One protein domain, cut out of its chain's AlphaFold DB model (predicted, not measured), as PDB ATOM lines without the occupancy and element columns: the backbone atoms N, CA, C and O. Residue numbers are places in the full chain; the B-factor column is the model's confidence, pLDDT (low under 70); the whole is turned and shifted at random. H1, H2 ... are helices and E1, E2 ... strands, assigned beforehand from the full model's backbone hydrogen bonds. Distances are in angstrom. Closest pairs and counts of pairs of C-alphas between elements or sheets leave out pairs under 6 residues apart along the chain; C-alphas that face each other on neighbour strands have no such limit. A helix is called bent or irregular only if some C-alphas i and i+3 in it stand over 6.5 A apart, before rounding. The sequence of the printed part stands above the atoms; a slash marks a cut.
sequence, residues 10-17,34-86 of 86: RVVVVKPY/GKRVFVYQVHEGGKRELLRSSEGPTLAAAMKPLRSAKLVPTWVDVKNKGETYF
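This is residues 10 to 17 and 34 to 86 of the 86 residues of an uncharacterized protein of Candidatus Kaiserbacteria bacterium RIFCSPHIGHO2_02_FULL_49_34 (UniProt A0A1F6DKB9). One strongly twisted sheet of four strands has a single helix, H1, packed over one face on the E3 and E2 side, while the other face is bare of helices. The hairpin of E2 and E3 reaches out at one end, and after H1 a long link, residues 69 to 81, leads back to the short edge strand E4. The 61 printed residues hold E1, E2, E3, H1 and E4 along the chain; the sheet's order is E3 E2 E1 E4, antiparallel throughout, and the class is mixed, helices and strands. The whole is compact, with a radius of gyration of the C-alphas of 10.8 A, yet elongated, spanning 34 by 21 by 17 A.

Find C-alpha 10 at (41.312, -29.834, 163.598); from there E1, residues 10 to 17, runs 21.6 A. Beyond the cut, E2, residues 34 to 42, runs 25.4 A, and E3, residues 48 to 56, runs 22.8 A and bends by 63 degrees at residue 51. H1, residues 59 to 68, begins at C-alpha 59 at (28.401, -21.728, 172.538). E4, residues 82 to 85, ends at C-alpha 85 at (35.954, -31.142, 161.520).

Look first at the hairpin of E2 and E3, where N 37 and O 54 are 2.8 A apart. Between E2 and E1, N 13 and O 38 are 2.8 A apart; between E1 and E4, N 12 and O 84 are 2.8 A apart, each within hydrogen-bond range. E3 and E4 are apart. H1 is on the sheet, in two layers, a helix on one face of a sheet, at a height over the sheet of 7.7 A. It lies over E3, slantwise to the strands at 50 degrees to E3 on the local plane; its closest C-alphas to E3 are Ala 62 and Gly 56, 4.3 A apart. H1 is only just irregular, with C-alphas 62 and 65 6.8 A apart, and 4 of 6 O i to N i+4 pairs are within hydrogen-bond range.

The C-alphas of Gly 45 and Pro 57, the two farthest apart, are 34.3 A apart. Residues 18 to 33 are not printed, and C-alphas 17 and 34 stand 4.8 A apart across that cut. The link from H1 to E4 is long. No printed residue is under 70 in pLDDT.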
ATOM      1  N   ARG A  10      41.786 -30.209 162.265       87.69
ATOM      2  CA  ARG A  10      41.312 -29.834 163.598       87.69
ATOM      3  C   ARG A  10      39.879 -30.295 163.795       87.69
ATOM      4  O   ARG A  10      39.040 -30.228 162.903       87.69
ATOM      5  N   VAL A  11      39.582 -30.737 165.011       91.69
ATOM      6  CA  VAL A  11      38.222 -31.087 165.413       91.69
ATOM      7  C   VAL A  11      37.812 -30.273 166.626       91.69
ATOM      8  O   VAL A  11      38.492 -30.231 167.651       91.69
ATOM      9  N   VAL A  12      36.666 -29.617 166.505       91.56
ATOM     10  CA  VAL A  12      35.990 -28.951 167.610       91.56
ATOM     11  C   VAL A  12      34.910 -29.872 168.149       91.56
ATOM     12  O   VAL A  12      34.024 -30.302 167.414       91.56
ATOM     13  N   VAL A  13      34.953 -30.147 169.448       92.00
ATOM     14  CA  VAL A  13      33.970 -30.972 170.149       92.00
ATOM     15  C   VAL A  13      33.201 -30.109 171.135       92.00
ATOM     16  O   VAL A  13      33.775 -29.557 172.073       92.00
ATOM     17  N   VAL A  14      31.886 -30.022 170.952       90.62
ATOM     18  CA  VAL A  14      30.988 -29.267 171.830       90.62
ATOM     19  C   VAL A  14      30.210 -30.227 172.720       90.62
ATOM     20  O   VAL A  14      29.423 -31.053 172.241       90.62
ATOM     21  N   LYS A  15      30.390 -30.088 174.033       88.44
ATOM     22  CA  LYS A  15      29.668 -30.841 175.064       88.44
ATOM     23  C   LYS A  15      28.816 -29.902 175.925       88.44
ATOM     24  O   LYS A  15      29.227 -28.770 176.196       88.44
ATOM     25  N   PRO A  16      27.625 -30.338 176.371       83.25
ATOM     26  CA  PRO A  16      26.906 -29.626 177.417       83.25
ATOM     27  C   PRO A  16      27.704 -29.700 178.725       83.25
ATOM     28  O   PRO A  16      28.253 -30.746 179.065       83.25
ATOM     29  N   TYR A  17      27.751 -28.593 179.457       76.00
ATOM     30  CA  TYR A  17      28.340 -28.508 180.785       76.00
ATOM     31  C   TYR A  17      27.249 -28.112 181.775       76.00
ATOM     32  O   TYR A  17      26.604 -27.075 181.624       76.00
ATOM     33  N   GLY A  34      25.719 -24.602 180.608       82.06
ATOM     34  CA  GLY A  34      26.780 -24.040 179.790       82.06
ATOM     35  C   GLY A  34      27.197 -24.972 178.652       82.06
ATOM     36  O   GLY A  34      26.733 -26.109 178.504       82.06
ATOM     37  N   LYS A  35      28.128 -24.490 177.837       87.00
ATOM     38  CA  LYS A  35      28.796 -25.247 176.782       87.00
ATOM     39  C   LYS A  35      30.275 -25.332 177.105       87.00
ATOM     40  O   LYS A  35      30.894 -24.333 177.465       87.00
ATOM     41  N   ARG A  36      30.833 -26.522 176.925       91.12
ATOM     42  CA  ARG A  36      32.269 -26.769 176.955       91.12
ATOM     43  C   ARG A  36      32.716 -27.175 175.565       91.12
ATOM     44  O   ARG A  36      32.143 -28.087 174.968       91.12
ATOM     45  N   VAL A  37      33.704 -26.469 175.051       92.88
ATOM     46  CA  VAL A  37      34.239 -26.639 173.708       92.88
ATOM     47  C   VAL A  37      35.686 -27.079 173.831       92.88
ATOM     48  O   VAL A  37      36.471 -26.450 174.538       92.88
ATOM     49  N   PHE A  38      36.034 -28.157 173.145       94.12
ATOM     50  CA  PHE A  38      37.384 -28.695 173.070       94.12
ATOM     51  C   PHE A  38      37.867 -28.601 171.633       94.12
ATOM     52  O   PHE A  38      37.117 -28.939 170.722       94.12
ATOM     53  N   VAL A  39      39.099 -28.158 171.429       94.12
ATOM     54  CA  VAL A  39      39.749 -28.153 170.120       94.12
ATOM     55  C   VAL A  39      40.870 -29.169 170.162       94.12
ATOM     56  O   VAL A  39      41.788 -29.031 170.973       94.12
ATOM     57  N   TYR A  40      40.794 -30.168 169.292       94.31
ATOM     58  CA  TYR A  40      41.840 -31.163 169.126       94.31
ATOM     59  C   TYR A  40      42.518 -31.016 167.767       94.31
ATOM     60  O   TYR A  40      41.861 -30.694 166.775       94.31
ATOM     61  N   GLN A  41      43.813 -31.300 167.727       92.25
ATOM     62  CA  GLN A  41      44.536 -31.619 166.505       92.25
ATOM     63  C   GLN A  41      44.433 -33.129 166.277       92.25
ATOM     64  O   GLN A  41      44.684 -33.909 167.199       92.25
ATOM     65  N   VAL A  42      44.029 -33.541 165.079       90.44
ATOM     66  CA  VAL A  42      44.035 -34.946 164.665       90.44
ATOM     67  C   VAL A  42      45.326 -35.206 163.899       90.44
ATOM     68  O   VAL A  42      45.588 -34.558 162.883       90.44
ATOM     69  N   HIS A  43      46.128 -36.124 164.428       86.31
ATOM     70  CA  HIS A  43      47.377 -36.606 163.844       86.31
ATOM     71  C   HIS A  43      47.154 -37.924 163.098       86.31
ATOM     72  O   HIS A  43      46.108 -38.564 163.246       86.31
ATOM     73  N   GLU A  44      48.162 -38.347 162.338       81.75
ATOM     74  CA  GLU A  44      48.183 -39.657 161.679       81.75
ATOM     75  C   GLU A  44      47.976 -40.800 162.690       81.75
ATOM     76  O   GLU A  44      48.462 -40.763 163.829       81.75
ATOM     77  N   GLY A  45      47.202 -41.810 162.290       80.12
ATOM     78  CA  GLY A  45      46.787 -42.918 163.150       80.12
ATOM     79  C   GLY A  45      45.629 -42.574 164.092       80.12
ATOM     80  O   GLY A  45      45.431 -43.250 165.103       80.12
ATOM     81  N   GLY A  46      44.893 -41.488 163.822       80.44
ATOM     82  CA  GLY A  46      43.694 -41.096 164.572       80.44
ATOM     83  C   GLY A  46      43.954 -40.545 165.979       80.44
ATOM     84  O   GLY A  46      43.017 -40.383 166.768       80.44
ATOM     85  N   LYS A  47      45.212 -40.235 166.320       86.00
ATOM     86  CA  LYS A  47      45.569 -39.662 167.624       86.00
ATOM     87  C   LYS A  47      45.047 -38.230 167.733       86.00
ATOM     88  O   LYS A  47      45.291 -37.400 166.861       86.00
ATOM     89  N   ARG A  48      44.345 -37.930 168.829       90.62
ATOM     90  CA  ARG A  48      43.794 -36.598 169.119       90.62
ATOM     91  C   ARG A  48      44.605 -35.918 170.214       90.62
ATOM     92  O   ARG A  48      44.623 -36.390 171.348       90.62
ATOM     93  N   GLU A  49      45.214 -34.788 169.895       92.62
ATOM     94  CA  GLU A  49      45.919 -33.938 170.854       92.62
ATOM     95  C   GLU A  49      45.041 -32.745 171.236       92.62
ATOM     96  O   GLU A  49      44.541 -32.037 170.366       92.62
ATOM     97  N   LEU A  50      44.822 -32.512 172.533       93.81
ATOM     98  CA  LEU A  50      44.030 -31.370 172.993       93.81
ATOM     99  C   LEU A  50      44.859 -30.084 172.896       93.81
ATOM    100  O   LEU A  50      45.776 -29.885 173.683       93.81
ATOM    101  N   LEU A  51      44.477 -29.176 171.997       93.19
ATOM    102  CA  LEU A  51      45.129 -27.871 171.870       93.19
ATOM    103  C   LEU A  51      44.633 -26.896 172.936       93.19
ATOM    104  O   LEU A  51      45.407 -26.199 173.587       93.19
ATOM    105  N   ARG A  52      43.307 -26.799 173.087       93.88
ATOM    106  CA  ARG A  52      42.678 -25.890 174.050       93.88
ATOM    107  C   ARG A  52      41.248 -26.301 174.342       93.88
ATOM    108  O   ARG A  52      40.550 -26.834 173.482       93.88
ATOM    109  N   SER A  53      40.779 -25.967 175.536       93.69
ATOM    110  CA  SER A  53      39.362 -26.018 175.885       93.69
ATOM    111  C   SER A  53      38.873 -24.672 176.395       93.69
ATOM    112  O   SER A  53      39.638 -23.907 176.986       93.69
ATOM    113  N   SER A  54      37.592 -24.393 176.198       93.12
ATOM    114  CA  SER A  54      36.922 -23.234 176.773       93.12
ATOM    115  C   SER A  54      35.495 -23.570 177.179       93.12
ATOM    116  O   SER A  54      34.872 -24.486 176.640       93.12
ATOM    117  N   GLU A  55      34.986 -22.834 178.157       90.75
ATOM    118  CA  GLU A  55      33.675 -23.040 178.752       90.75
ATOM    119  C   GLU A  55      32.953 -21.700 178.818       90.75
ATOM    120  O   GLU A  55      33.568 -20.654 179.024       90.75
ATOM    121  N   GLY A  56      31.640 -21.726 178.641       88.00
ATOM    122  CA  GLY A  56      30.833 -20.519 178.701       88.00
ATOM    123  C   GLY A  56      29.353 -20.824 178.878       88.00
ATOM    124  O   GLY A  56      28.925 -21.961 178.682       88.00
ATOM    125  N   PRO A  57      28.541 -19.815 179.232       85.75
ATOM    126  CA  PRO A  57      27.092 -19.975 179.359       85.75
ATOM    127  C   PRO A  57      26.418 -20.317 178.021       85.75
ATOM    128  O   PRO A  57      25.380 -20.966 177.998       85.75
ATOM    129  N   THR A  58      27.019 -19.920 176.896       87.50
ATOM    130  CA  THR A  58      26.551 -20.218 175.536       87.50
ATOM    131  C   THR A  58      27.704 -20.727 174.672       87.50
ATOM    132  O   THR A  58      28.875 -20.550 175.015       87.50
ATOM    133  N   LEU A  59      27.384 -21.327 173.517       87.81
ATOM    134  CA  LEU A  59      28.401 -21.728 172.538       87.81
ATOM    135  C   LEU A  59      29.239 -20.525 172.096       87.81
ATOM    136  O   LEU A  59      30.458 -20.621 172.057       87.81
ATOM    137  N   ALA A  60      28.598 -19.387 171.818       89.75
ATOM    138  CA  ALA A  60      29.285 -18.169 171.398       89.75
ATOM    139  C   ALA A  60      30.306 -17.695 172.447       89.75
ATOM    140  O   ALA A  60      31.439 -17.365 172.099       89.75
ATOM    141  N   ALA A  61      29.938 -17.729 173.735       89.94
ATOM    142  CA  ALA A  61      30.839 -17.361 174.824       89.94
ATOM    143  C   ALA A  61      32.035 -18.321 174.941       89.94
ATOM    144  O   ALA A  61      33.168 -17.862 175.055       89.94
ATOM    145  N   ALA A  62      31.797 -19.634 174.845       90.81
ATOM    146  CA  ALA A  62      32.862 -20.638 174.856       90.81
ATOM    147  C   ALA A  62      33.745 -20.583 173.589       90.81
ATOM    148  O   ALA A  62      34.929 -20.899 173.625       90.81
ATOM    149  N   MET A  63      33.193 -20.152 172.452       92.31
ATOM    150  CA  MET A  63      33.913 -20.072 171.178       92.31
ATOM    151  C   MET A  63      34.772 -18.810 171.056       92.31
ATOM    152  O   MET A  63      35.804 -18.830 170.386       92.31
ATOM    153  N   LYS A  64      34.374 -17.711 171.711       93.62
ATOM    154  CA  LYS A  64      35.075 -16.420 171.668       93.62
ATOM    155  C   LYS A  64      36.587 -16.544 171.935       93.62
ATOM    156  O   LYS A  64      37.348 -16.149 171.055       93.62
ATOM    157  N   PRO A  65      37.061 -17.138 173.048       93.31
ATOM    158  CA  PRO A  65      38.501 -17.267 173.295       93.31
ATOM    159  C   PRO A  65      39.204 -18.227 172.322       93.31
ATOM    160  O   PRO A  65      40.388 -18.046 172.050       93.31
ATOM    161  N   LEU A  66      38.499 -19.216 171.760       92.75
ATOM    162  CA  LEU A  66      39.061 -20.144 170.770       92.75
ATOM    163  C   LEU A  66      39.274 -19.466 169.407       92.75
ATOM    164  O   LEU A  66      40.296 -19.691 168.758       92.75
ATOM    165  N   ARG A  67      38.345 -18.589 169.003       92.81
ATOM    166  CA  ARG A  67      38.469 -17.742 167.806       92.81
ATOM    167  C   ARG A  67      39.521 -16.651 167.996       92.81
ATOM    168  O   ARG A  67      40.350 -16.456 167.114       92.81
ATOM    169  N   SER A  68      39.558 -16.004 169.162       93.31
ATOM    170  CA  SER A  68      40.614 -15.040 169.507       93.31
ATOM    171  C   SER A  68      42.010 -15.671 169.479       93.31
ATOM    172  O   SER A  68      42.955 -15.035 169.027       93.31
ATOM    173  N   ALA A  69      42.137 -16.937 169.887       91.88
ATOM    174  CA  ALA A  69      43.380 -17.703 169.799       91.88
ATOM    175  C   ALA A  69      43.693 -18.246 168.387       91.88
ATOM    176  O   ALA A  69      44.656 -18.991 168.234       91.88
ATOM    177  N   LYS A  70      42.886 -17.921 167.363       91.69
ATOM    178  CA  LYS A  70      43.013 -18.426 165.979       91.69
ATOM    179  C   LYS A  70      43.032 -19.963 165.875       91.69
ATOM    180  O   LYS A  70      43.571 -20.530 164.924       91.69
ATOM    181  N   LEU A  71      42.431 -20.652 166.847       90.31
ATOM    182  CA  LEU A  71      42.329 -22.115 166.849       90.31
ATOM    183  C   LEU A  71      41.147 -22.599 166.011       90.31
ATOM    184  O   LEU A  71      41.251 -23.633 165.355       90.31
ATOM    185  N   VAL A  72      40.061 -21.822 166.009       90.25
ATOM    186  CA  VAL A  72      38.857 -22.055 165.205       90.25
ATOM    187  C   VAL A  72      38.659 -20.857 164.274       90.25
ATOM    188  O   VAL A  72      38.537 -19.735 164.775       90.25
ATOM    189  N   PRO A  73      38.636 -21.047 162.945       89.00
ATOM    190  CA  PRO A  73      38.362 -19.969 162.007       89.00
ATOM    191  C   PRO A  73      36.951 -19.395 162.175       89.00
ATOM    192  O   PRO A  73      36.019 -20.069 162.618       89.00
ATOM    193  N   THR A  74      36.772 -18.129 161.800       89.50
ATOM    194  CA  THR A  74      35.481 -17.436 161.931       89.50
ATOM    195  C   THR A  74      34.425 -17.924 160.943       89.50
ATOM    196  O   THR A  74      33.239 -17.865 161.270       89.50
ATOM    197  N   TRP A  75      34.860 -18.426 159.785       87.62
ATOM    198  CA  TRP A  75      34.024 -18.962 158.708       87.62
ATOM    199  C   TRP A  75      33.579 -20.414 158.932       87.62
ATOM    200  O   TRP A  75      32.707 -20.894 158.218       87.62
ATOM    201  N   VAL A  76      34.145 -21.112 159.924       88.50
ATOM    202  CA  VAL A  76      33.705 -22.466 160.285       88.50
ATOM    203  C   VAL A  76      32.416 -22.372 161.095       88.50
ATOM    204  O   VAL A  76      32.396 -21.770 162.178       88.50
ATOM    205  N   ASP A  77      31.358 -23.005 160.588       89.44
ATOM    206  CA  ASP A  77      30.118 -23.199 161.330       89.44
ATOM    207  C   ASP A  77      30.251 -24.402 162.273       89.44
ATOM    208  O   ASP A  77      30.437 -25.544 161.850       89.44
ATOM    209  N   VAL A  78      30.217 -24.133 163.577       89.88
ATOM    210  CA  VAL A  78      30.430 -25.151 164.608       89.88
ATOM    211  C   VAL A  78      29.090 -25.647 165.118       89.88
ATOM    212  O   VAL A  78      28.288 -24.882 165.656       89.88
ATOM    213  N   LYS A  79      28.889 -26.966 165.056       87.44
ATOM    214  CA  LYS A  79      27.680 -27.610 165.576       87.44
ATOM    215  C   LYS A  79      27.497 -27.314 167.064       87.44
ATOM    216  O   LYS A  79      28.423 -27.407 167.866       87.44
ATOM    217  N   ASN A  80      26.253 -27.075 167.474       82.69
ATOM    218  CA  ASN A  80      25.910 -26.793 168.874       82.69
ATOM    219  C   ASN A  80      26.082 -28.001 169.827       82.69
ATOM    220  O   ASN A  80      25.986 -27.868 171.056       82.69
ATOM    221  N   LYS A  81      26.310 -29.194 169.272       85.31
ATOM    222  CA  LYS A  81      26.632 -30.434 169.982       85.31
ATOM    223  C   LYS A  81      27.400 -31.364 169.042       85.31
ATOM    224  O   LYS A  81      27.065 -31.453 167.863       85.31
ATOM    225  N   GLY A  82      28.359 -32.105 169.590       87.56
ATOM    226  CA  GLY A  82      29.111 -33.114 168.845       87.56
ATOM    227  C   GLY A  82      30.382 -32.556 168.218       87.56
ATOM    228  O   GLY A  82      30.937 -31.576 168.711       87.56
ATOM    229  N   GLU A  83      30.852 -33.224 167.169       90.44
ATOM    230  CA  GLU A  83      32.143 -32.956 166.531       90.44
ATOM    231  C   GLU A  83      31.967 -32.168 165.224       90.44
ATOM    232  O   GLU A  83      31.072 -32.452 164.420       90.44
ATOM    233  N   THR A  84      32.826 -31.172 165.023       89.56
ATOM    234  CA  THR A  84      32.953 -30.391 163.787       89.56
ATOM    235  C   THR A  84      34.404 -30.463 163.330       89.56
ATOM    236  O   THR A  84      35.289 -30.034 164.068       89.56
ATOM    237  N   TYR A  85      34.635 -31.013 162.141       87.56
ATOM    238  CA  TYR A  85      35.954 -31.142 161.520       87.56
ATOM    239  C   TYR A  85      36.161 -29.997 160.528       87.56
ATOM    240  O   TYR A  85      35.209 -29.635 159.833       87.56
ATOM    241  N   PHE A  86      37.368 -29.433 160.485       84.88
ATOM    242  CA  PHE A  86      37.761 -28.379 159.548       84.88
ATOM    243  C   PHE A  86      39.279 -28.335 159.342       84.88
ATOM    244  O   PHE A  86      40.029 -28.907 160.177       84.88
TER     245      PHE A  86